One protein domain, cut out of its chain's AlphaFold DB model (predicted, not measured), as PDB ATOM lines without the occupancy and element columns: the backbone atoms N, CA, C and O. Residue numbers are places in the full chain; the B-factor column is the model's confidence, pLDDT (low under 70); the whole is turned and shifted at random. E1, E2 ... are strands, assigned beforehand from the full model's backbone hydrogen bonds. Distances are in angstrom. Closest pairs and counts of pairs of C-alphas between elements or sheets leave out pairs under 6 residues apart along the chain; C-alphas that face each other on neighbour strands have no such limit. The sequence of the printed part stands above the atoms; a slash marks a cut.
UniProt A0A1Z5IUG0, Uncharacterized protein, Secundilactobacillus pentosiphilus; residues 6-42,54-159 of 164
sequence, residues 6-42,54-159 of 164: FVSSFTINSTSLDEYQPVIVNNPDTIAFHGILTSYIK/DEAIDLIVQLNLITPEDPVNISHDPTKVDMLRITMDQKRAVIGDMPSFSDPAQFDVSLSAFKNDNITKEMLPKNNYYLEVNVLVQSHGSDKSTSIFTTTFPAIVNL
ATOM      1  N   PHE A   6     -25.869 -27.498 121.612       65.94
ATOM      2  CA  PHE A   6     -26.636 -26.273 121.778       65.94
ATOM      3  C   PHE A   6     -27.031 -26.111 123.251       65.94
ATOM      4  O   PHE A   6     -27.138 -27.087 123.996       65.94
ATOM      5  N   VAL A   7     -27.236 -24.866 123.673       66.31
ATOM      6  CA  VAL A   7     -27.736 -24.541 125.014       66.31
ATOM      7  C   VAL A   7     -29.262 -24.545 124.958       66.31
ATOM      8  O   VAL A   7     -29.848 -23.791 124.183       66.31
ATOM      9  N   SER A   8     -29.907 -25.427 125.723       66.25
ATOM     10  CA  SER A   8     -31.369 -25.610 125.702       66.25
ATOM     11  C   SER A   8     -32.106 -24.820 126.783       66.25
ATOM     12  O   SER A   8     -33.315 -24.641 126.693       66.25
ATOM     13  N   SER A   9     -31.386 -24.368 127.809       71.25
ATOM     14  CA  SER A   9     -31.869 -23.453 128.842       71.25
ATOM     15  C   SER A   9     -30.687 -22.643 129.359       71.25
ATOM     16  O   SER A   9     -29.578 -23.174 129.444       71.25
ATOM     17  N   PHE A  10     -30.918 -21.370 129.670       75.44
ATOM     18  CA  PHE A  10     -29.898 -20.452 130.155       75.44
ATOM     19  C   PHE A  10     -30.521 -19.431 131.106       75.44
ATOM     20  O   PHE A  10     -31.532 -18.811 130.776       75.44
ATOM     21  N   THR A  11     -29.908 -19.243 132.271       76.44
ATOM     22  CA  THR A  11     -30.334 -18.243 133.254       76.44
ATOM     23  C   THR A  11     -29.182 -17.318 133.620       76.44
ATOM     24  O   THR A  11     -28.011 -17.709 133.578       76.44
ATOM     25  N   ILE A  12     -29.533 -16.088 133.992       74.81
ATOM     26  CA  ILE A  12     -28.615 -15.064 134.491       74.81
ATOM     27  C   ILE A  12     -29.061 -14.720 135.910       74.81
ATOM     28  O   ILE A  12     -30.207 -14.319 136.108       74.81
ATOM     29  N   ASN A  13     -28.191 -14.913 136.905       80.25
ATOM     30  CA  ASN A  13     -28.528 -14.766 138.328       80.25
ATOM     31  C   ASN A  13     -29.840 -15.498 138.693       80.25
ATOM     32  O   ASN A  13     -30.722 -14.936 139.341       80.25
ATOM     33  N   SER A  14     -29.988 -16.737 138.207       75.88
ATOM     34  CA  SER A  14     -31.173 -17.595 138.391       75.88
ATOM     35  C   SER A  14     -32.473 -17.104 137.737       75.88
ATOM     36  O   SER A  14     -33.511 -17.732 137.923       75.88
ATOM     37  N   THR A  15     -32.430 -16.030 136.944       74.50
ATOM     38  CA  THR A  15     -33.582 -15.522 136.184       74.50
ATOM     39  C   THR A  15     -33.510 -16.021 134.741       74.50
ATOM     40  O   THR A  15     -32.444 -15.972 134.119       74.50
ATOM     41  N   SER A  16     -34.625 -16.529 134.207       72.44
ATOM     42  CA  SER A  16     -34.706 -16.933 132.795       72.44
ATOM     43  C   SER A  16     -34.568 -15.720 131.876       72.44
ATOM     44  O   SER A  16     -35.052 -14.637 132.195       72.44
ATOM     45  N   LEU A  17     -33.976 -15.908 130.695       67.12
ATOM     46  CA  LEU A  17     -33.937 -14.877 129.649       67.12
ATOM     47  C   LEU A  17     -35.337 -14.416 129.207       67.12
ATOM     48  O   LEU A  17     -35.491 -13.286 128.746       67.12
ATOM     49  N   ASP A  18     -36.344 -15.280 129.357       67.06
ATOM     50  CA  ASP A  18     -37.734 -14.991 128.987       67.06
ATOM     51  C   ASP A  18     -38.408 -14.002 129.956       67.06
ATOM     52  O   ASP A  18     -39.394 -13.346 129.612       67.06
ATOM     53  N   GLU A  19     -37.863 -13.861 131.167       64.44
ATOM     54  CA  GLU A  19     -38.348 -12.956 132.205       64.44
ATOM     55  C   GLU A  19     -37.562 -11.642 132.134       64.44
ATOM     56  O   GLU A  19     -36.630 -11.384 132.891       64.44
ATOM     57  N   TYR A  20     -37.926 -10.812 131.155       57.56
ATOM     58  CA  TYR A  20     -37.232  -9.563 130.839       57.56
ATOM     59  C   TYR A  20     -37.104  -8.618 132.049       57.56
ATOM     60  O   TYR A  20     -38.078  -7.976 132.448       57.56
ATOM     61  N   GLN A  21     -35.882  -8.463 132.568       69.31
ATOM     62  CA  GLN A  21     -35.456  -7.363 133.442       69.31
ATOM     63  C   GLN A  21     -33.981  -7.018 133.163       69.31
ATOM     64  O   GLN A  21     -33.170  -7.932 132.995       69.31
ATOM     65  N   PRO A  22     -33.596  -5.726 133.098       76.44
ATOM     66  CA  PRO A  22     -32.188  -5.353 133.019       76.44
ATOM     67  C   PRO A  22     -31.399  -5.910 134.204       76.44
ATOM     68  O   PRO A  22     -31.815  -5.767 135.354       76.44
ATOM     69  N   VAL A  23     -30.236  -6.501 133.932       76.94
ATOM     70  CA  VAL A  23     -29.364  -7.023 134.991       76.94
ATOM     71  C   VAL A  23     -28.674  -5.848 135.672       76.94
ATOM     72  O   VAL A  23     -27.986  -5.063 135.020       76.94
ATOM     73  N   ILE A  24     -28.858  -5.712 136.984       76.06
ATOM     74  CA  ILE A  24     -28.129  -4.721 137.776       76.06
ATOM     75  C   ILE A  24     -26.747  -5.290 138.083       76.06
ATOM     76  O   ILE A  24     -26.634  -6.398 138.605       76.06
ATOM     77  N   VAL A  25     -25.710  -4.529 137.749       73.19
ATOM     78  CA  VAL A  25     -24.312  -4.915 137.938       73.19
ATOM     79  C   VAL A  25     -23.622  -3.846 138.773       73.19
ATOM     80  O   VAL A  25     -23.400  -2.735 138.289       73.19
ATOM     81  N   ASN A  26     -23.282  -4.168 140.016       71.25
ATOM     82  CA  ASN A  26     -22.444  -3.340 140.882       71.25
ATOM     83  C   ASN A  26     -20.980  -3.812 140.799       71.25
ATOM     84  O   ASN A  26     -20.676  -4.862 140.244       71.25
ATOM     85  N   ASN A  27     -20.026  -3.037 141.309       63.91
ATOM     86  CA  ASN A  27     -18.635  -3.486 141.456       63.91
ATOM     87  C   ASN A  27     -18.421  -3.927 142.917       63.91
ATOM     88  O   ASN A  27     -18.723  -3.116 143.794       63.91
ATOM     89  N   PRO A  28     -17.886  -5.127 143.224       61.69
ATOM     90  CA  PRO A  28     -17.321  -6.156 142.341       61.69
ATOM     91  C   PRO A  28     -18.286  -7.317 142.062       61.69
ATOM     92  O   PRO A  28     -17.976  -8.471 142.367       61.69
ATOM     93  N   ASP A  29     -19.455  -7.041 141.484       73.31
ATOM     94  CA  ASP A  29     -20.430  -8.094 141.229       73.31
ATOM     95  C   ASP A  29     -19.910  -9.085 140.191       73.31
ATOM     96  O   ASP A  29     -19.377  -8.756 139.123       73.31
ATOM     97  N   THR A  30     -20.119 -10.350 140.526       84.56
ATOM     98  CA  THR A  30     -20.042 -11.455 139.590       84.56
ATOM     99  C   THR A  30     -21.430 -11.739 139.048       84.56
ATOM    100  O   THR A  30     -22.391 -11.806 139.813       84.56
ATOM    101  N   ILE A  31     -21.525 -11.983 137.748       84.50
ATOM    102  CA  ILE A  31     -22.746 -12.458 137.103       84.50
ATOM    103  C   ILE A  31     -22.662 -13.979 137.028       84.50
ATOM    104  O   ILE A  31     -21.711 -14.527 136.455       84.50
ATOM    105  N   ALA A  32     -23.630 -14.653 137.645       87.25
ATOM    106  CA  ALA A  32     -23.745 -16.101 137.605       87.25
ATOM    107  C   ALA A  32     -24.566 -16.523 136.385       87.25
ATOM    108  O   ALA A  32     -25.663 -16.013 136.151       87.25
ATOM    109  N   PHE A  33     -24.035 -17.478 135.634       84.81
ATOM    110  CA  PHE A  33     -24.684 -18.076 134.483       84.81
ATOM    111  C   PHE A  33     -24.825 -19.569 134.720       84.81
ATOM    112  O   PHE A  33     -23.844 -20.241 135.043       84.81
ATOM    113  N   HIS A  34     -26.039 -20.060 134.511       83.69
ATOM    114  CA  HIS A  34     -26.358 -21.478 134.560       83.69
ATOM    115  C   HIS A  34     -26.981 -21.880 133.233       83.69
ATOM    116  O   HIS A  34     -27.874 -21.184 132.737       83.69
ATOM    117  N   GLY A  35     -26.538 -22.996 132.663       79.06
ATOM    118  CA  GLY A  35     -27.106 -23.493 131.422       79.06
ATOM    119  C   GLY A  35     -27.154 -25.007 131.326       79.06
ATOM    120  O   GLY A  35     -26.389 -25.728 131.964       79.06
ATOM    121  N   ILE A  36     -28.067 -25.475 130.480       75.44
ATOM    122  CA  ILE A  36     -28.236 -26.889 130.151       75.44
ATOM    123  C   ILE A  36     -27.661 -27.128 128.754       75.44
ATOM    124  O   ILE A  36     -28.122 -26.547 127.766       75.44
ATOM    125  N   LEU A  37     -26.646 -27.985 128.673       71.94
ATOM    126  CA  LEU A  37     -26.025 -28.433 127.432       71.94
ATOM    127  C   LEU A  37     -26.776 -29.644 126.887       71.94
ATOM    128  O   LEU A  37     -26.836 -30.700 127.518       71.94
ATOM    129  N   THR A  38     -27.295 -29.501 125.671       64.38
ATOM    130  CA  THR A  38     -27.925 -30.594 124.929       64.38
ATOM    131  C   THR A  38     -27.158 -30.844 123.630       64.38
ATOM    132  O   THR A  38     -26.580 -29.936 123.029       64.38
ATOM    133  N   SER A  39     -27.133 -32.096 123.175       59.03
ATOM    134  CA  SER A  39     -26.569 -32.479 121.881       59.03
ATOM    135  C   SER A  39     -27.649 -33.077 120.986       59.03
ATOM    136  O   SER A  39     -28.487 -33.850 121.445       59.03
ATOM    137  N   TYR A  40     -27.607 -32.761 119.688       44.75
ATOM    138  CA  TYR A  40     -28.386 -33.489 118.675       44.75
ATOM    139  C   TYR A  40     -27.797 -34.875 118.375       44.75
ATOM    140  O   TYR A  40     -28.441 -35.701 117.723       44.75
ATOM    141  N   ILE A  41     -26.574 -35.141 118.836       43.44
ATOM    142  CA  ILE A  41     -25.883 -36.408 118.645       43.44
ATOM    143  C   ILE A  41     -26.353 -37.350 119.755       43.44
ATOM    144  O   ILE A  41     -25.794 -37.385 120.849       43.44
ATOM    145  N   LYS A  42     -27.404 -38.134 119.479       36.84
ATOM    146  CA  LYS A  42     -27.629 -39.365 120.246       36.84
ATOM    147  C   LYS A  42     -26.387 -40.222 120.063       36.84
ATOM    148  O   LYS A  42     -25.988 -40.422 118.921       36.84
ATOM    149  N   ASP A  54     -14.122 -36.550 128.604       45.44
ATOM    150  CA  ASP A  54     -12.898 -36.346 129.357       45.44
ATOM    151  C   ASP A  54     -11.732 -35.935 128.444       45.44
ATOM    152  O   ASP A  54     -11.424 -36.552 127.423       45.44
ATOM    153  N   GLU A  55     -11.108 -34.833 128.869       52.72
ATOM    154  CA  GLU A  55      -9.806 -34.253 128.501       52.72
ATOM    155  C   GLU A  55      -9.662 -33.451 127.194       52.72
ATOM    156  O   GLU A  55      -8.801 -32.573 127.141       52.72
ATOM    157  N   ALA A  56     -10.473 -33.662 126.153       59.84
ATOM    158  CA  ALA A  56     -10.169 -33.072 124.834       59.84
ATOM    159  C   ALA A  56     -10.892 -31.756 124.482       59.84
ATOM    160  O   ALA A  56     -10.515 -31.108 123.498       59.84
ATOM    161  N   ILE A  57     -11.947 -31.369 125.208       66.38
ATOM    162  CA  ILE A  57     -12.805 -30.226 124.850       66.38
ATOM    163  C   ILE A  57     -13.150 -29.397 126.093       66.38
ATOM    164  O   ILE A  57     -13.686 -29.911 127.071       66.38
ATOM    165  N   ASP A  58     -12.887 -28.096 126.012       75.56
ATOM    166  CA  ASP A  58     -13.189 -27.087 127.019       75.56
ATOM    167  C   ASP A  58     -14.447 -26.290 126.626       75.56
ATOM    168  O   ASP A  58     -14.589 -25.842 125.482       75.56
ATOM    169  N   LEU A  59     -15.352 -26.083 127.590       80.56
ATOM    170  CA  LEU A  59     -16.437 -25.106 127.481       80.56
ATOM    171  C   LEU A  59     -15.968 -23.786 128.091       80.56
ATOM    172  O   LEU A  59     -15.719 -23.710 129.298       80.56
ATOM    173  N   ILE A  60     -15.850 -22.750 127.270       87.75
ATOM    174  CA  ILE A  60     -15.465 -21.409 127.708       87.75
ATOM    175  C   ILE A  60     -16.693 -20.514 127.670       87.75
ATOM    176  O   ILE A  60     -17.394 -20.458 126.663       87.75
ATOM    177  N   VAL A  61     -16.939 -19.785 128.754       89.38
ATOM    178  CA  VAL A  61     -17.972 -18.753 128.793       89.38
ATOM    179  C   VAL A  61     -17.289 -17.404 128.921       89.38
ATOM    180  O   VAL A  61     -16.450 -17.193 129.801       89.38
ATOM    181  N   GLN A  62     -17.636 -16.511 128.006       93.94
ATOM    182  CA  GLN A  62     -17.051 -15.191 127.856       93.94
ATOM    183  C   GLN A  62     -18.134 -14.132 128.044       93.94
ATOM    184  O   GLN A  62     -19.180 -14.197 127.401       93.94
ATOM    185  N   LEU A  63     -17.860 -13.154 128.903       92.19
ATOM    186  CA  LEU A  63     -18.689 -11.976 129.107       92.19
ATOM    187  C   LEU A  63     -18.072 -10.807 128.348       92.19
ATOM    188  O   LEU A  63     -16.904 -10.477 128.550       92.19
ATOM    189  N   ASN A  64     -18.877 -10.164 127.517       90.56
ATOM    190  CA  ASN A  64     -18.516  -9.000 126.731       90.56
ATOM    191  C   ASN A  64     -19.355  -7.798 127.148       90.56
ATOM    192  O   ASN A  64     -20.566  -7.912 127.339       90.56
ATOM    193  N   LEU A  65     -18.720  -6.636 127.208       87.50
ATOM    194  CA  LEU A  65     -19.383  -5.347 127.204       87.50
ATOM    195  C   LEU A  65     -19.608  -4.913 125.759       87.50
ATOM    196  O   LEU A  65     -18.673  -4.919 124.956       87.50
ATOM    197  N   ILE A  66     -20.835  -4.512 125.445       86.00
ATOM    198  CA  ILE A  66     -21.178  -3.856 124.190       86.00
ATOM    199  C   ILE A  66     -21.435  -2.377 124.470       86.00
ATOM    200  O   ILE A  66     -22.330  -2.021 125.241       86.00
ATOM    201  N   THR A  67     -20.649  -1.519 123.827       77.81
ATOM    202  CA  THR A  67     -20.660  -0.068 124.038       77.81
ATOM    203  C   THR A  67     -20.580   0.675 122.701       77.81
ATOM    204  O   THR A  67     -19.906   0.203 121.785       77.81
ATOM    205  N   PRO A  68     -21.266   1.823 122.552       69.88
ATOM    206  CA  PRO A  68     -21.177   2.646 121.345       69.88
ATOM    207  C   PRO A  68     -19.837   3.392 121.209       69.88
ATOM    208  O   PRO A  68     -19.537   3.892 120.132       69.88
ATOM    209  N   GLU A  69     -19.050   3.485 122.284       68.50
ATOM    210  CA  GLU A  69     -17.779   4.219 122.331       68.50
ATOM    211  C   GLU A  69     -16.675   3.347 122.933       68.50
ATOM    212  O   GLU A  69     -16.950   2.556 123.841       68.50
ATOM    213  N   ASP A  70     -15.440   3.485 122.431       66.50
ATOM    214  CA  ASP A  70     -14.275   2.760 122.948       66.50
ATOM    215  C   ASP A  70     -13.830   3.421 124.263       66.50
ATOM    216  O   ASP A  70     -13.332   4.551 124.228       66.50
ATOM    217  N   PRO A  71     -13.974   2.752 125.423       62.16
ATOM    218  CA  PRO A  71     -13.535   3.303 126.699       62.16
ATOM    219  C   PRO A  71     -12.005   3.449 126.773       62.16
ATOM    220  O   PRO A  71     -11.505   4.216 127.594       62.16
ATOM    221  N   VAL A  72     -11.252   2.746 125.919       62.75
ATOM    222  CA  VAL A  72      -9.782   2.740 125.898       62.75
ATOM    223  C   VAL A  72      -9.225   3.703 124.843       62.75
ATOM    224  O   VAL A  72      -8.152   4.275 125.038       62.75
ATOM    225  N   ASN A  73      -9.933   3.907 123.727       59.19
ATOM    226  CA  ASN A  73      -9.409   4.613 122.555       59.19
ATOM    227  C   ASN A  73     -10.391   5.679 122.025       59.19
ATOM    228  O   ASN A  73     -11.133   5.462 121.070       59.19
ATOM    229  N   ILE A  74     -10.354   6.885 122.607       54.50
ATOM    230  CA  ILE A  74     -11.295   8.006 122.350       54.50
ATOM    231  C   ILE A  74     -11.054   8.697 120.981       54.50
ATOM    232  O   ILE A  74     -11.250   9.895 120.800       54.50
ATOM    233  N   SER A  75     -10.581   7.966 119.976       49.16
ATOM    234  CA  SER A  75     -10.268   8.491 118.645       49.16
ATOM    235  C   SER A  75     -11.184   7.860 117.602       49.16
ATOM    236  O   SER A  75     -10.712   7.068 116.783       49.16
ATOM    237  N   HIS A  76     -12.476   8.202 117.590       52.41
ATOM    238  CA  HIS A  76     -13.391   7.749 116.536       52.41
ATOM    239  C   HIS A  76     -14.138   8.883 115.828       52.41
ATOM    240  O   HIS A  76     -14.548   9.882 116.413       52.41
ATOM    241  N   ASP A  77     -14.248   8.689 114.514       50.81
ATOM    242  CA  ASP A  77     -15.034   9.467 113.569       50.81
ATOM    243  C   ASP A  77     -16.523   9.387 113.967       50.81
ATOM    244  O   ASP A  77     -17.084   8.288 113.977       50.81
ATOM    245  N   PRO A  78     -17.188  10.517 114.276       51.53
ATOM    246  CA  PRO A  78     -18.565  10.547 114.780       51.53
ATOM    247  C   PRO A  78     -19.611  10.024 113.780       51.53
ATOM    248  O   PRO A  78     -20.795   9.952 114.109       51.53
ATOM    249  N   THR A  79     -19.209   9.677 112.554       47.69
ATOM    250  CA  THR A  79     -20.104   9.156 111.512       47.69
ATOM    251  C   THR A  79     -20.236   7.631 111.494       47.69
ATOM    252  O   THR A  79     -21.118   7.115 110.802       47.69
ATOM    253  N   LYS A  80     -19.426   6.897 112.271       49.28
ATOM    254  CA  LYS A  80     -19.532   5.436 112.413       49.28
ATOM    255  C   LYS A  80     -19.902   5.055 113.841       49.28
ATOM    256  O   LYS A  80     -19.057   5.022 114.726       49.28
ATOM    257  N   VAL A  81     -21.176   4.725 114.048       52.50
ATOM    258  CA  VAL A  81     -21.645   4.081 115.283       52.50
ATOM    259  C   VAL A  81     -21.358   2.583 115.170       52.50
ATOM    260  O   VAL A  81     -22.261   1.774 114.956       52.50
ATOM    261  N   ASP A  82     -20.082   2.210 115.228       57.78
ATOM    262  CA  ASP A  82     -19.701   0.805 115.321       57.78
ATOM    263  C   ASP A  82     -19.813   0.393 116.795       57.78
ATOM    264  O   ASP A  82     -19.058   0.856 117.643       57.78
ATOM    265  N   MET A  83     -20.798  -0.452 117.123       68.06
ATOM    266  CA  MET A  83     -20.940  -1.011 118.472       68.06
ATOM    267  C   MET A  83     -19.721  -1.886 118.776       68.06
ATOM    268  O   MET A  83     -19.526  -2.940 118.162       68.06
ATOM    269  N   LEU A  84     -18.904  -1.449 119.727       78.19
ATOM    270  CA  LEU A  84     -17.686  -2.134 120.128       78.19
ATOM    271  C   LEU A  84     -18.011  -3.249 121.108       78.19
ATOM    272  O   LEU A  84     -18.847  -3.090 121.996       78.19
ATOM    273  N   ARG A  85     -17.328  -4.383 120.939       84.44
ATOM    274  CA  ARG A  85     -17.405  -5.539 121.835       84.44
ATOM    275  C   ARG A  85     -16.079  -5.693 122.549       84.44
ATOM    276  O   ARG A  85     -15.053  -5.864 121.892       84.44
ATOM    277  N   ILE A  86     -16.111  -5.667 123.873       86.75
ATOM    278  CA  ILE A  86     -14.907  -5.768 124.690       86.75
ATOM    279  C   ILE A  86     -15.077  -6.896 125.692       86.75
ATOM    280  O   ILE A  86     -16.037  -6.912 126.456       86.75
ATOM    281  N   THR A  87     -14.143  -7.842 125.695       90.25
ATOM    282  CA  THR A  87     -14.152  -8.954 126.648       90.25
ATOM    283  C   THR A  87     -13.895  -8.442 128.060       90.25
ATOM    284  O   THR A  87     -12.841  -7.867 128.320       90.25
ATOM    285  N   MET A  88     -14.831  -8.673 128.979       89.00
ATOM    286  CA  MET A  88     -14.720  -8.277 130.389       89.00
ATOM    287  C   MET A  88     -14.099  -9.381 131.242       89.00
ATOM    288  O   MET A  88     -13.200  -9.121 132.037       89.00
ATOM    289  N   ASP A  89     -14.556 -10.620 131.059       92.19
ATOM    290  CA  ASP A  89     -14.012 -11.809 131.715       92.19
ATOM    291  C   ASP A  89     -14.295 -13.036 130.845       92.19
ATOM    292  O   ASP A  89     -15.238 -13.068 130.052       92.19
ATOM    293  N   GLN A  90     -13.472 -14.061 131.011       92.12
ATOM    294  CA  GLN A  90     -13.674 -15.369 130.413       92.12
ATOM    295  C   GLN A  90     -13.209 -16.442 131.388       92.12
ATOM    296  O   GLN A  90     -12.156 -16.314 132.027       92.12
ATOM    297  N   LYS A  91     -13.988 -17.514 131.503       89.50
ATOM    298  CA  LYS A  91     -13.635 -18.665 132.333       89.50
ATOM    299  C   LYS A  91     -14.067 -19.954 131.663       89.50
ATOM    300  O   LYS A  91     -15.066 -20.002 130.947       89.50
ATOM    301  N   ARG A  92     -13.321 -21.015 131.956       84.25
ATOM    302  CA  ARG A  92     -13.779 -22.378 131.712       84.25
ATOM    303  C   ARG A  92     -14.957 -22.664 132.644       84.25
ATOM    304  O   ARG A  92     -14.850 -22.412 133.844       84.25
ATOM    305  N   ALA A  93     -16.064 -23.146 132.091       80.12
ATOM    306  CA  ALA A  93     -17.207 -23.564 132.889       80.12
ATOM    307  C   ALA A  93     -16.902 -24.883 133.602       80.12
ATOM    308  O   ALA A  93     -16.217 -25.753 133.054       80.12
ATOM    309  N   VAL A  94     -17.440 -25.033 134.809       71.81
ATOM    310  CA  VAL A  94     -17.483 -26.337 135.471       71.81
ATOM    311  C   VAL A  94     -18.683 -27.070 134.892       71.81
ATOM    312  O   VAL A  94     -19.812 -26.596 135.002       71.81
ATOM    313  N   ILE A  95     -18.425 -28.190 134.224       67.56
ATOM    314  CA  ILE A  95     -19.474 -29.081 133.735       67.56
ATOM    315  C   ILE A  95     -19.771 -30.047 134.884       67.56
ATOM    316  O   ILE A  95     -18.838 -30.613 135.456       67.56
ATOM    317  N   GLY A  96     -21.045 -30.180 135.253       60.69
ATOM    318  CA  GLY A  96     -21.488 -31.205 136.197       60.69
ATOM    319  C   GLY A  96     -21.263 -32.617 135.648       60.69
ATOM    320  O   GLY A  96     -20.678 -32.798 134.579       60.69
ATOM    321  N   ASP A  97     -21.748 -33.630 136.364       54.38
ATOM    322  CA  ASP A  97     -21.608 -35.017 135.917       54.38
ATOM    323  C   ASP A  97     -22.142 -35.202 134.485       54.38
ATOM    324  O   ASP A  97     -23.182 -34.657 134.097       54.38
ATOM    325  N   MET A  98     -21.375 -35.945 133.681       51.09
ATOM    326  CA  MET A  98     -21.661 -36.191 132.270       51.09
ATOM    327  C   MET A  98     -23.069 -36.795 132.124       51.09
ATOM    328  O   MET A  98     -23.449 -37.659 132.919       51.09
ATOM    329  N   PRO A  99     -23.855 -36.373 131.120       47.84
ATOM    330  CA  PRO A  99     -25.249 -36.752 131.039       47.84
ATOM    331  C   PRO A  99     -25.347 -38.258 130.824       47.84
ATOM    332  O   PRO A  99     -24.840 -38.796 129.836       47.84
ATOM    333  N   SER A 100     -26.019 -38.946 131.742       48.72
ATOM    334  CA  SER A 100     -26.579 -40.253 131.421       48.72
ATOM    335  C   SER A 100     -27.794 -40.042 130.509       48.72
ATOM    336  O   SER A 100     -28.289 -38.927 130.353       48.72
ATOM    337  N   PHE A 101     -28.304 -41.101 129.878       50.12
ATOM    338  CA  PHE A 101     -29.448 -41.011 128.958       50.12
ATOM    339  C   PHE A 101     -30.701 -40.333 129.569       50.12
ATOM    340  O   PHE A 101     -31.611 -39.982 128.818       50.12
ATOM    341  N   SER A 102     -30.763 -40.181 130.900       53.44
ATOM    342  CA  SER A 102     -31.872 -39.570 131.638       53.44
ATOM    343  C   SER A 102     -31.698 -38.093 131.993       53.44
ATOM    344  O   SER A 102     -32.719 -37.426 132.134       53.44
ATOM    345  N   ASP A 103     -30.474 -37.564 132.110       56.28
ATOM    346  CA  ASP A 103     -30.241 -36.251 132.735       56.28
ATOM    347  C   ASP A 103     -29.280 -35.398 131.899       56.28
ATOM    348  O   ASP A 103     -28.174 -35.852 131.620       56.28
ATOM    349  N   PRO A 104     -29.664 -34.182 131.463       64.62
ATOM    350  CA  PRO A 104     -28.817 -33.346 130.620       64.62
ATOM    351  C   PRO A 104     -27.657 -32.721 131.411       64.62
ATOM    352  O   PRO A 104     -27.776 -32.454 132.606       64.62
ATOM    353  N   ALA A 105     -26.547 -32.433 130.723       71.00
ATOM    354  CA  ALA A 105     -25.374 -31.823 131.341       71.00
ATOM    355  C   ALA A 105     -25.687 -30.385 131.754       71.00
ATOM    356  O   ALA A 105     -26.208 -29.602 130.956       71.00
ATOM    357  N   GLN A 106     -25.321 -30.025 132.976       75.62
ATOM    358  CA  GLN A 106     -25.447 -28.664 133.481       75.62
ATOM    359  C   GLN A 106     -24.066 -28.028 133.560       75.62
ATOM    360  O   GLN A 106     -23.072 -28.712 133.817       75.62
ATOM    361  N   PHE A 107     -23.999 -26.725 133.323       78.44
ATOM    362  CA  PHE A 107     -22.789 -25.960 133.565       78.44
ATOM    363  C   PHE A 107     -23.104 -24.702 134.356       78.44
ATOM    364  O   PHE A 107     -24.121 -24.043 134.128       78.44
ATOM    365  N   ASP A 108     -22.166 -24.356 135.227       81.88
ATOM    366  CA  ASP A 108     -22.196 -23.140 136.018       81.88
ATOM    367  C   ASP A 108     -20.906 -22.356 135.809       81.88
ATOM    368  O   ASP A 108     -19.797 -22.903 135.721       81.88
ATOM    369  N   VAL A 109     -21.046 -21.039 135.735       87.69
ATOM    370  CA  VAL A 109     -19.911 -20.125 135.668       87.69
ATOM    371  C   VAL A 109     -20.282 -18.785 136.284       87.69
ATOM    372  O   VAL A 109     -21.387 -18.282 136.128       87.69
ATOM    373  N   SER A 110     -19.337 -18.180 136.995       90.25
ATOM    374  CA  SER A 110     -19.479 -16.823 137.521       90.25
ATOM    375  C   SER A 110     -18.392 -15.941 136.926       90.25
ATOM    376  O   SER A 110     -17.202 -16.179 137.163       90.25
ATOM    377  N   LEU A 111     -18.787 -14.937 136.146       90.44
ATOM    378  CA  LEU A 111     -17.876 -14.011 135.468       90.44
ATOM    379  C   LEU A 111     -17.941 -12.642 136.136       90.44
ATOM    380  O   LEU A 111     -19.018 -12.181 136.503       90.44
ATOM    381  N   SER A 112     -16.794 -11.995 136.310       88.69
ATOM    382  CA  SER A 112     -16.754 -10.630 136.835       88.69
ATOM    383  C   SER A 112     -17.032  -9.631 135.717       88.69
ATOM    384  O   SER A 112     -16.437  -9.704 134.641       88.69
ATOM    385  N   ALA A 113     -17.917  -8.673 135.978       81.38
ATOM    386  CA  ALA A 113     -18.239  -7.638 135.007       81.38
ATOM    387  C   ALA A 113     -17.124  -6.592 134.831       81.38
ATOM    388  O   ALA A 113     -17.178  -5.836 133.868       81.38
ATOM    389  N   PHE A 114     -16.112  -6.558 135.710       79.31
ATOM    390  CA  PHE A 114     -15.039  -5.548 135.713       79.31
ATOM    391  C   PHE A 114     -13.639  -6.140 135.927       79.31
ATOM    392  O   PHE A 114     -12.808  -5.546 136.606       79.31
ATOM    393  N   LYS A 115     -13.361  -7.337 135.398       83.44
ATOM    394  CA  LYS A 115     -12.032  -7.962 135.543       83.44
ATOM    395  C   LYS A 115     -11.001  -7.472 134.524       83.44
ATOM    396  O   LYS A 115      -9.810  -7.612 134.766       83.44
ATOM    397  N   ASN A 116     -11.425  -6.965 133.369       82.12
ATOM    398  CA  ASN A 116     -10.489  -6.489 132.356       82.12
ATOM    399  C   ASN A 116      -9.754  -5.237 132.857       82.12
ATOM    400  O   ASN A 116     -10.336  -4.158 132.884       82.12
ATOM    401  N   ASP A 117      -8.468  -5.384 133.187       75.56
ATOM    402  CA  ASP A 117      -7.613  -4.309 133.714       75.56
ATOM    403  C   ASP A 117      -7.464  -3.110 132.759       75.56
ATOM    404  O   ASP A 117      -7.096  -2.018 133.188       75.56
ATOM    405  N   ASN A 118      -7.758  -3.287 131.465       74.38
ATOM    406  CA  ASN A 118      -7.740  -2.194 130.490       74.38
ATOM    407  C   ASN A 118      -9.013  -1.341 130.524       74.38
ATOM    408  O   ASN A 118      -9.037  -0.282 129.907       74.38
ATOM    409  N   ILE A 119     -10.070  -1.795 131.203       73.06
ATOM    410  CA  ILE A 119     -11.303  -1.035 131.388       73.06
ATOM    411  C   ILE A 119     -11.424  -0.698 132.864       73.06
ATOM    412  O   ILE A 119     -11.826  -1.530 133.680       73.06
ATOM    413  N   THR A 120     -11.131   0.553 133.208       66.31
ATOM    414  CA  THR A 120     -11.454   1.049 134.542       66.31
ATOM    415  C   THR A 120     -12.887   1.553 134.589       66.31
ATOM    416  O   THR A 120     -13.490   1.955 133.592       66.31
ATOM    417  N   LYS A 121     -13.438   1.578 135.800       64.50
ATOM    418  CA  LYS A 121     -14.735   2.183 136.087       64.50
ATOM    419  C   LYS A 121     -14.839   3.628 135.576       64.50
ATOM    420  O   LYS A 121     -15.915   4.024 135.143       64.50
ATOM    421  N   GLU A 122     -13.769   4.426 135.647       68.38
ATOM    422  CA  GLU A 122     -13.821   5.828 135.199       68.38
ATOM    423  C   GLU A 122     -13.938   5.972 133.678       68.38
ATOM    424  O   GLU A 122     -14.404   7.006 133.204       68.38
ATOM    425  N   MET A 123     -13.550   4.943 132.922       71.81
ATOM    426  CA  MET A 123     -13.630   4.926 131.460       71.81
ATOM    427  C   MET A 123     -15.039   4.612 130.941       71.81
ATOM    428  O   MET A 123     -15.305   4.754 129.751       71.81
ATOM    429  N   LEU A 124     -15.950   4.182 131.818       72.44
ATOM    430  CA  LEU A 124     -17.319   3.810 131.479       72.44
ATOM    431  C   LEU A 124     -18.273   4.986 131.789       72.44
ATOM    432  O   LEU A 124     -18.628   5.205 132.950       72.44
ATOM    433  N   PRO A 125     -18.703   5.773 130.778       67.25
ATOM    434  CA  PRO A 125     -19.571   6.929 130.997       67.25
ATOM    435  C   PRO A 125     -20.963   6.481 131.435       67.25
ATOM    436  O   PRO A 125     -21.538   5.605 130.811       67.25
ATOM    437  N   LYS A 126     -21.560   7.121 132.448       66.69
ATOM    438  CA  LYS A 126     -22.883   6.740 132.976       66.69
ATOM    439  C   LYS A 126     -23.937   6.607 131.860       66.69
ATOM    440  O   LYS A 126     -24.476   7.609 131.393       66.69
ATOM    441  N   ASN A 127     -24.236   5.372 131.464       69.50
ATOM    442  CA  ASN A 127     -25.120   5.039 130.350       69.50
ATOM    443  C   ASN A 127     -25.780   3.666 130.573       69.50
ATOM    444  O   ASN A 127     -25.433   2.942 131.508       69.50
ATOM    445  N   ASN A 128     -26.736   3.312 129.716       69.56
ATOM    446  CA  ASN A 128     -27.243   1.949 129.613       69.56
ATOM    447  C   ASN A 128     -26.264   1.122 128.785       69.56
ATOM    448  O   ASN A 128     -25.911   1.512 127.669       69.56
ATOM    449  N   TYR A 129     -25.866  -0.027 129.315       79.06
ATOM    450  CA  TYR A 129     -24.959  -0.934 128.631       79.06
ATOM    451  C   TYR A 129     -25.695  -2.181 128.181       79.06
ATOM    452  O   TYR A 129     -26.731  -2.559 128.733       79.06
ATOM    453  N   TYR A 130     -25.124  -2.844 127.187       85.06
ATOM    454  CA  TYR A 130     -25.499  -4.204 126.853       85.06
ATOM    455  C   TYR A 130     -24.343  -5.114 127.228       85.06
ATOM    456  O   TYR A 130     -23.181  -4.805 126.960       85.06
ATOM    457  N   LEU A 131     -24.669  -6.233 127.854       87.25
ATOM    458  CA  LEU A 131     -23.732  -7.319 128.059       87.25
ATOM    459  C   LEU A 131     -24.079  -8.439 127.088       87.25
ATOM    460  O   LEU A 131     -25.246  -8.705 126.800       87.25
ATOM    461  N   GLU A 132     -23.056  -9.087 126.559       90.62
ATOM    462  CA  GLU A 132     -23.187 -10.263 125.713       90.62
ATOM    463  C   GLU A 132     -22.451 -11.412 126.381       90.62
ATOM    464  O   GLU A 132     -21.298 -11.271 126.785       90.62
ATOM    465  N   VAL A 133     -23.122 -12.550 126.503       90.44
ATOM    466  CA  VAL A 133     -22.489 -13.786 126.943       90.44
ATOM    467  C   VAL A 133     -22.363 -14.725 125.756       90.44
ATOM    468  O   VAL A 133     -23.336 -15.009 125.053       90.44
ATOM    469  N   ASN A 134     -21.139 -15.187 125.535       91.38
ATOM    470  CA  ASN A 134     -20.794 -16.160 124.513       91.38
ATOM    471  C   ASN A 134     -20.365 -17.457 125.181       91.38
ATOM    472  O   ASN A 134     -19.444 -17.468 125.998       91.38
ATOM    473  N   VAL A 135     -21.007 -18.551 124.794       86.88
ATOM    474  CA  VAL A 135     -20.597 -19.904 125.157       86.88
ATOM    475  C   VAL A 135     -19.865 -20.494 123.963       86.88
ATOM    476  O   VAL A 135     -20.413 -20.639 122.865       86.88
ATOM    477  N   LEU A 136     -18.600 -20.811 124.187       86.12
ATOM    478  CA  LEU A 136     -17.655 -21.259 123.186       86.12
ATOM    479  C   LEU A 136     -17.225 -22.689 123.499       86.12
ATOM    480  O   LEU A 136     -17.024 -23.063 124.655       86.12
ATOM    481  N   VAL A 137     -17.020 -23.471 122.448       80.06
ATOM    482  CA  VAL A 137     -16.374 -24.780 122.530       80.06
ATOM    483  C   VAL A 137     -14.976 -24.658 121.947       80.06
ATOM    484  O   VAL A 137     -14.803 -24.147 120.836       80.06
ATOM    485  N   GLN A 138     -13.984 -25.126 122.692       77.38
ATOM    486  CA  GLN A 138     -12.571 -25.074 122.332       77.38
ATOM    487  C   GLN A 138     -11.960 -26.459 122.530       77.38
ATOM    488  O   GLN A 138     -12.205 -27.108 123.537       77.38
ATOM    489  N   SER A 139     -11.172 -26.943 121.574       73.69
ATOM    490  CA  SER A 139     -10.380 -28.157 121.804       73.69
ATOM    491  C   SER A 139      -9.232 -27.850 122.762       73.69
ATOM    492  O   SER A 139      -8.606 -26.796 122.651       73.69
ATOM    493  N   HIS A 140      -8.931 -28.767 123.676       70.19
ATOM    494  CA  HIS A 140      -7.873 -28.579 124.659       70.19
ATOM    495  C   HIS A 140      -6.532 -28.271 123.967       70.19
ATOM    496  O   HIS A 140      -6.133 -28.961 123.026       70.19
ATOM    497  N   GLY A 141      -5.862 -27.193 124.385       66.62
ATOM    498  CA  GLY A 141      -4.604 -26.727 123.783       66.62
ATOM    499  C   GLY A 141      -4.717 -26.051 122.405       66.62
ATOM    500  O   GLY A 141      -3.690 -25.749 121.802       66.62
ATOM    501  N   SER A 142      -5.925 -25.806 121.883       75.00
ATOM    502  CA  SER A 142      -6.152 -25.062 120.633       75.00
ATOM    503  C   SER A 142      -6.574 -23.630 120.924       75.00
ATOM    504  O   SER A 142      -7.526 -23.442 121.659       75.00
ATOM    505  N   ASP A 143      -6.005 -22.627 120.253       76.56
ATOM    506  CA  ASP A 143      -6.470 -21.227 120.361       76.56
ATOM    507  C   ASP A 143      -7.777 -20.959 119.597       76.56
ATOM    508  O   ASP A 143      -8.358 -19.875 119.664       76.56
ATOM    509  N   LYS A 144      -8.244 -21.937 118.815       77.38
ATOM    510  CA  LYS A 144      -9.487 -21.828 118.051       77.38
ATOM    511  C   LYS A 144     -10.667 -22.288 118.889       77.38
ATOM    512  O   LYS A 144     -10.709 -23.442 119.320       77.38
ATOM    513  N   SER A 145     -11.654 -21.412 118.999       80.62
ATOM    514  CA  SER A 145     -12.947 -21.685 119.608       80.62
ATOM    515  C   SER A 145     -14.079 -21.481 118.597       80.62
ATOM    516  O   SER A 145     -13.920 -20.828 117.562       80.62
ATOM    517  N   THR A 146     -15.225 -22.107 118.848       80.56
ATOM    518  CA  THR A 146     -16.451 -21.936 118.055       80.56
ATOM    519  C   THR A 146     -17.586 -21.542 118.986       80.56
ATOM    520  O   THR A 146     -17.823 -22.237 119.971       80.56
ATOM    521  N   SER A 147     -18.300 -20.457 118.669       83.25
ATOM    522  CA  SER A 147     -19.507 -20.087 119.414       83.25
ATOM    523  C   SER A 147     -20.634 -21.079 119.141       83.25
ATOM    524  O   SER A 147     -20.943 -21.388 117.983       83.25
ATOM    525  N   ILE A 148     -21.225 -21.585 120.219       80.81
ATOM    526  CA  ILE A 148     -22.393 -22.472 120.184       80.81
ATOM    527  C   ILE A 148     -23.650 -21.793 120.729       80.81
ATOM    528  O   ILE A 148     -24.756 -22.252 120.453       80.81
ATOM    529  N   PHE A 149     -23.493 -20.705 121.484       83.94
ATOM    530  CA  PHE A 149     -24.592 -19.895 121.986       83.94
ATOM    531  C   PHE A 149     -24.104 -18.472 122.253       83.94
ATOM    532  O   PHE A 149     -23.045 -18.270 122.848       83.94
ATOM    533  N   THR A 150     -24.907 -17.501 121.839       88.38
ATOM    534  CA  THR A 150     -24.672 -16.079 122.068       88.38
ATOM    535  C   THR A 150     -25.996 -15.453 122.458       88.38
ATOM    536  O   THR A 150     -26.987 -15.625 121.748       88.38
ATOM    537  N   THR A 151     -26.013 -14.709 123.557       88.25
ATOM    538  CA  THR A 151     -27.160 -13.869 123.906       88.25
ATOM    539  C   THR A 151     -26.690 -12.516 124.412       88.25
ATOM    540  O   THR A 151     -25.633 -12.399 125.034       88.25
ATOM    541  N   THR A 152     -27.484 -11.490 124.129       87.38
ATOM    542  CA  THR A 152     -27.237 -10.110 124.537       87.38
ATOM    543  C   THR A 152     -28.386  -9.657 125.417       87.38
ATOM    544  O   THR A 152     -29.549  -9.860 125.073       87.38
ATOM    545  N   PHE A 153     -28.069  -9.017 126.535       84.31
ATOM    546  CA  PHE A 153     -29.053  -8.540 127.496       84.31
ATOM    547  C   PHE A 153     -28.701  -7.127 127.978       84.31
ATOM    548  O   PHE A 153     -27.522  -6.772 128.071       84.31
ATOM    549  N   PRO A 154     -29.711  -6.282 128.252       83.88
ATOM    550  CA  PRO A 154     -29.475  -4.966 128.821       83.88
ATOM    551  C   PRO A 154     -28.957  -5.098 130.257       83.88
ATOM    552  O   PRO A 154     -29.437  -5.927 131.036       83.88
ATOM    553  N   ALA A 155     -28.010  -4.241 130.617       79.88
ATOM    554  CA  ALA A 155     -27.452  -4.159 131.955       79.88
ATOM    555  C   ALA A 155     -27.443  -2.712 132.453       79.88
ATOM    556  O   ALA A 155     -27.075  -1.776 131.733       79.88
ATOM    557  N   ILE A 156     -27.828  -2.537 133.714       77.06
ATOM    558  CA  ILE A 156     -27.671  -1.282 134.440       77.06
ATOM    559  C   ILE A 156     -26.404  -1.420 135.269       77.06
ATOM    560  O   ILE A 156     -26.368  -2.105 136.290       77.06
ATOM    561  N   VAL A 157     -25.349  -0.777 134.791       73.12
ATOM    562  CA  VAL A 157     -24.040  -0.796 135.433       73.12
ATOM    563  C   VAL A 157     -24.011   0.307 136.490       73.12
ATOM    564  O   VAL A 157     -23.852   1.495 136.194       73.12
ATOM    565  N   ASN A 158     -24.194  -0.098 137.744       67.94
ATOM    566  CA  ASN A 158     -24.126   0.767 138.910       67.94
ATOM    567  C   ASN A 158     -22.678   0.881 139.373       67.94
ATOM    568  O   ASN A 158     -22.153   0.118 140.182       67.94
ATOM    569  N   LEU A 159     -22.026   1.901 138.845       60.22
ATOM    570  CA  LEU A 159     -20.679   2.286 139.214       60.22
ATOM    571  C   LEU A 159     -20.728   3.115 140.516       60.22
ATOM    572  O   LEU A 159     -20.433   4.310 140.484       60.22
TER     573      LEU A 159
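What this domain is: This is residues 6 to 42 and 54 to 159 of the 164 residues of an uncharacterized protein of Secundilactobacillus pentosiphilus (UniProt A0A1Z5IUG0). Two strongly twisted sheets lie face to face as a sandwich, their strands crossed at 39 degrees: the larger, E2 E8 E7 E4 E5, is mixed and curled, and the smaller, E1 E3 E6, is antiparallel. Long loops at opposite ends, residues 68 to 83 and 93 to 104, lengthen the outline to 53 by 34 by 27 A. The printed part has 143 residues, with no named helix and eight named strands, E1 to E8 in chain order: an all-strand class. It is compact, with a radius of gyration of the C-alphas of 16.6 A.

Where its parts are: Find C-alpha 6 at (-26.636, -26.273, 121.778), where E1, residues 6 to 12, begins. Next come E2, residues 23 to 26, and E3, residues 30 to 38, 25.4 A long. After the cut, E4, residues 57 to 67, spans 31.2 A; then follow E5, residues 84 to 92, and E6, residues 105 to 112. E7, residues 129 to 139, and E8, residues 145 to 158, each span 31.6 A; E8 ends at C-alpha 158, (-24.126, 0.767, 138.910).

How they stand to each other: In the larger sheet, look for N 156 and O 23, 2.8 A, between parallel E2 and E8. E8 bends by 83 degrees at residue 148 and forms a hairpin with E7, with N 135 and O 149 at 2.8 A. Antiparallel E7 and E4 have N 64 and O 132 at 2.8 A; the hairpin E4 and E5 has N 65 and O 86 at 2.8 A. In the other sheet, antiparallel E1 and E3 have N 11 and O 34 at 2.8 A, and antiparallel E3 and E6 have N 33 and O 109 at 2.8 A. Between the sheets, the closest C-alphas of E5 and E6, Asp 89 and Leu 111, are 5.8 A apart.

The domain as a whole: The two farthest C-alphas, of Asp 77 and Ser 102, are 54.9 A apart. Residues 43 to 53 are not printed; C-alphas 42 and 54 stand 17.6 A apart across the cut. The links E4 to E5, E5 to E6 and E6 to E7 are long. Mean pLDDT of the printed part is 72.9, with residues 68 to 83 and 95 to 104 among those under 70.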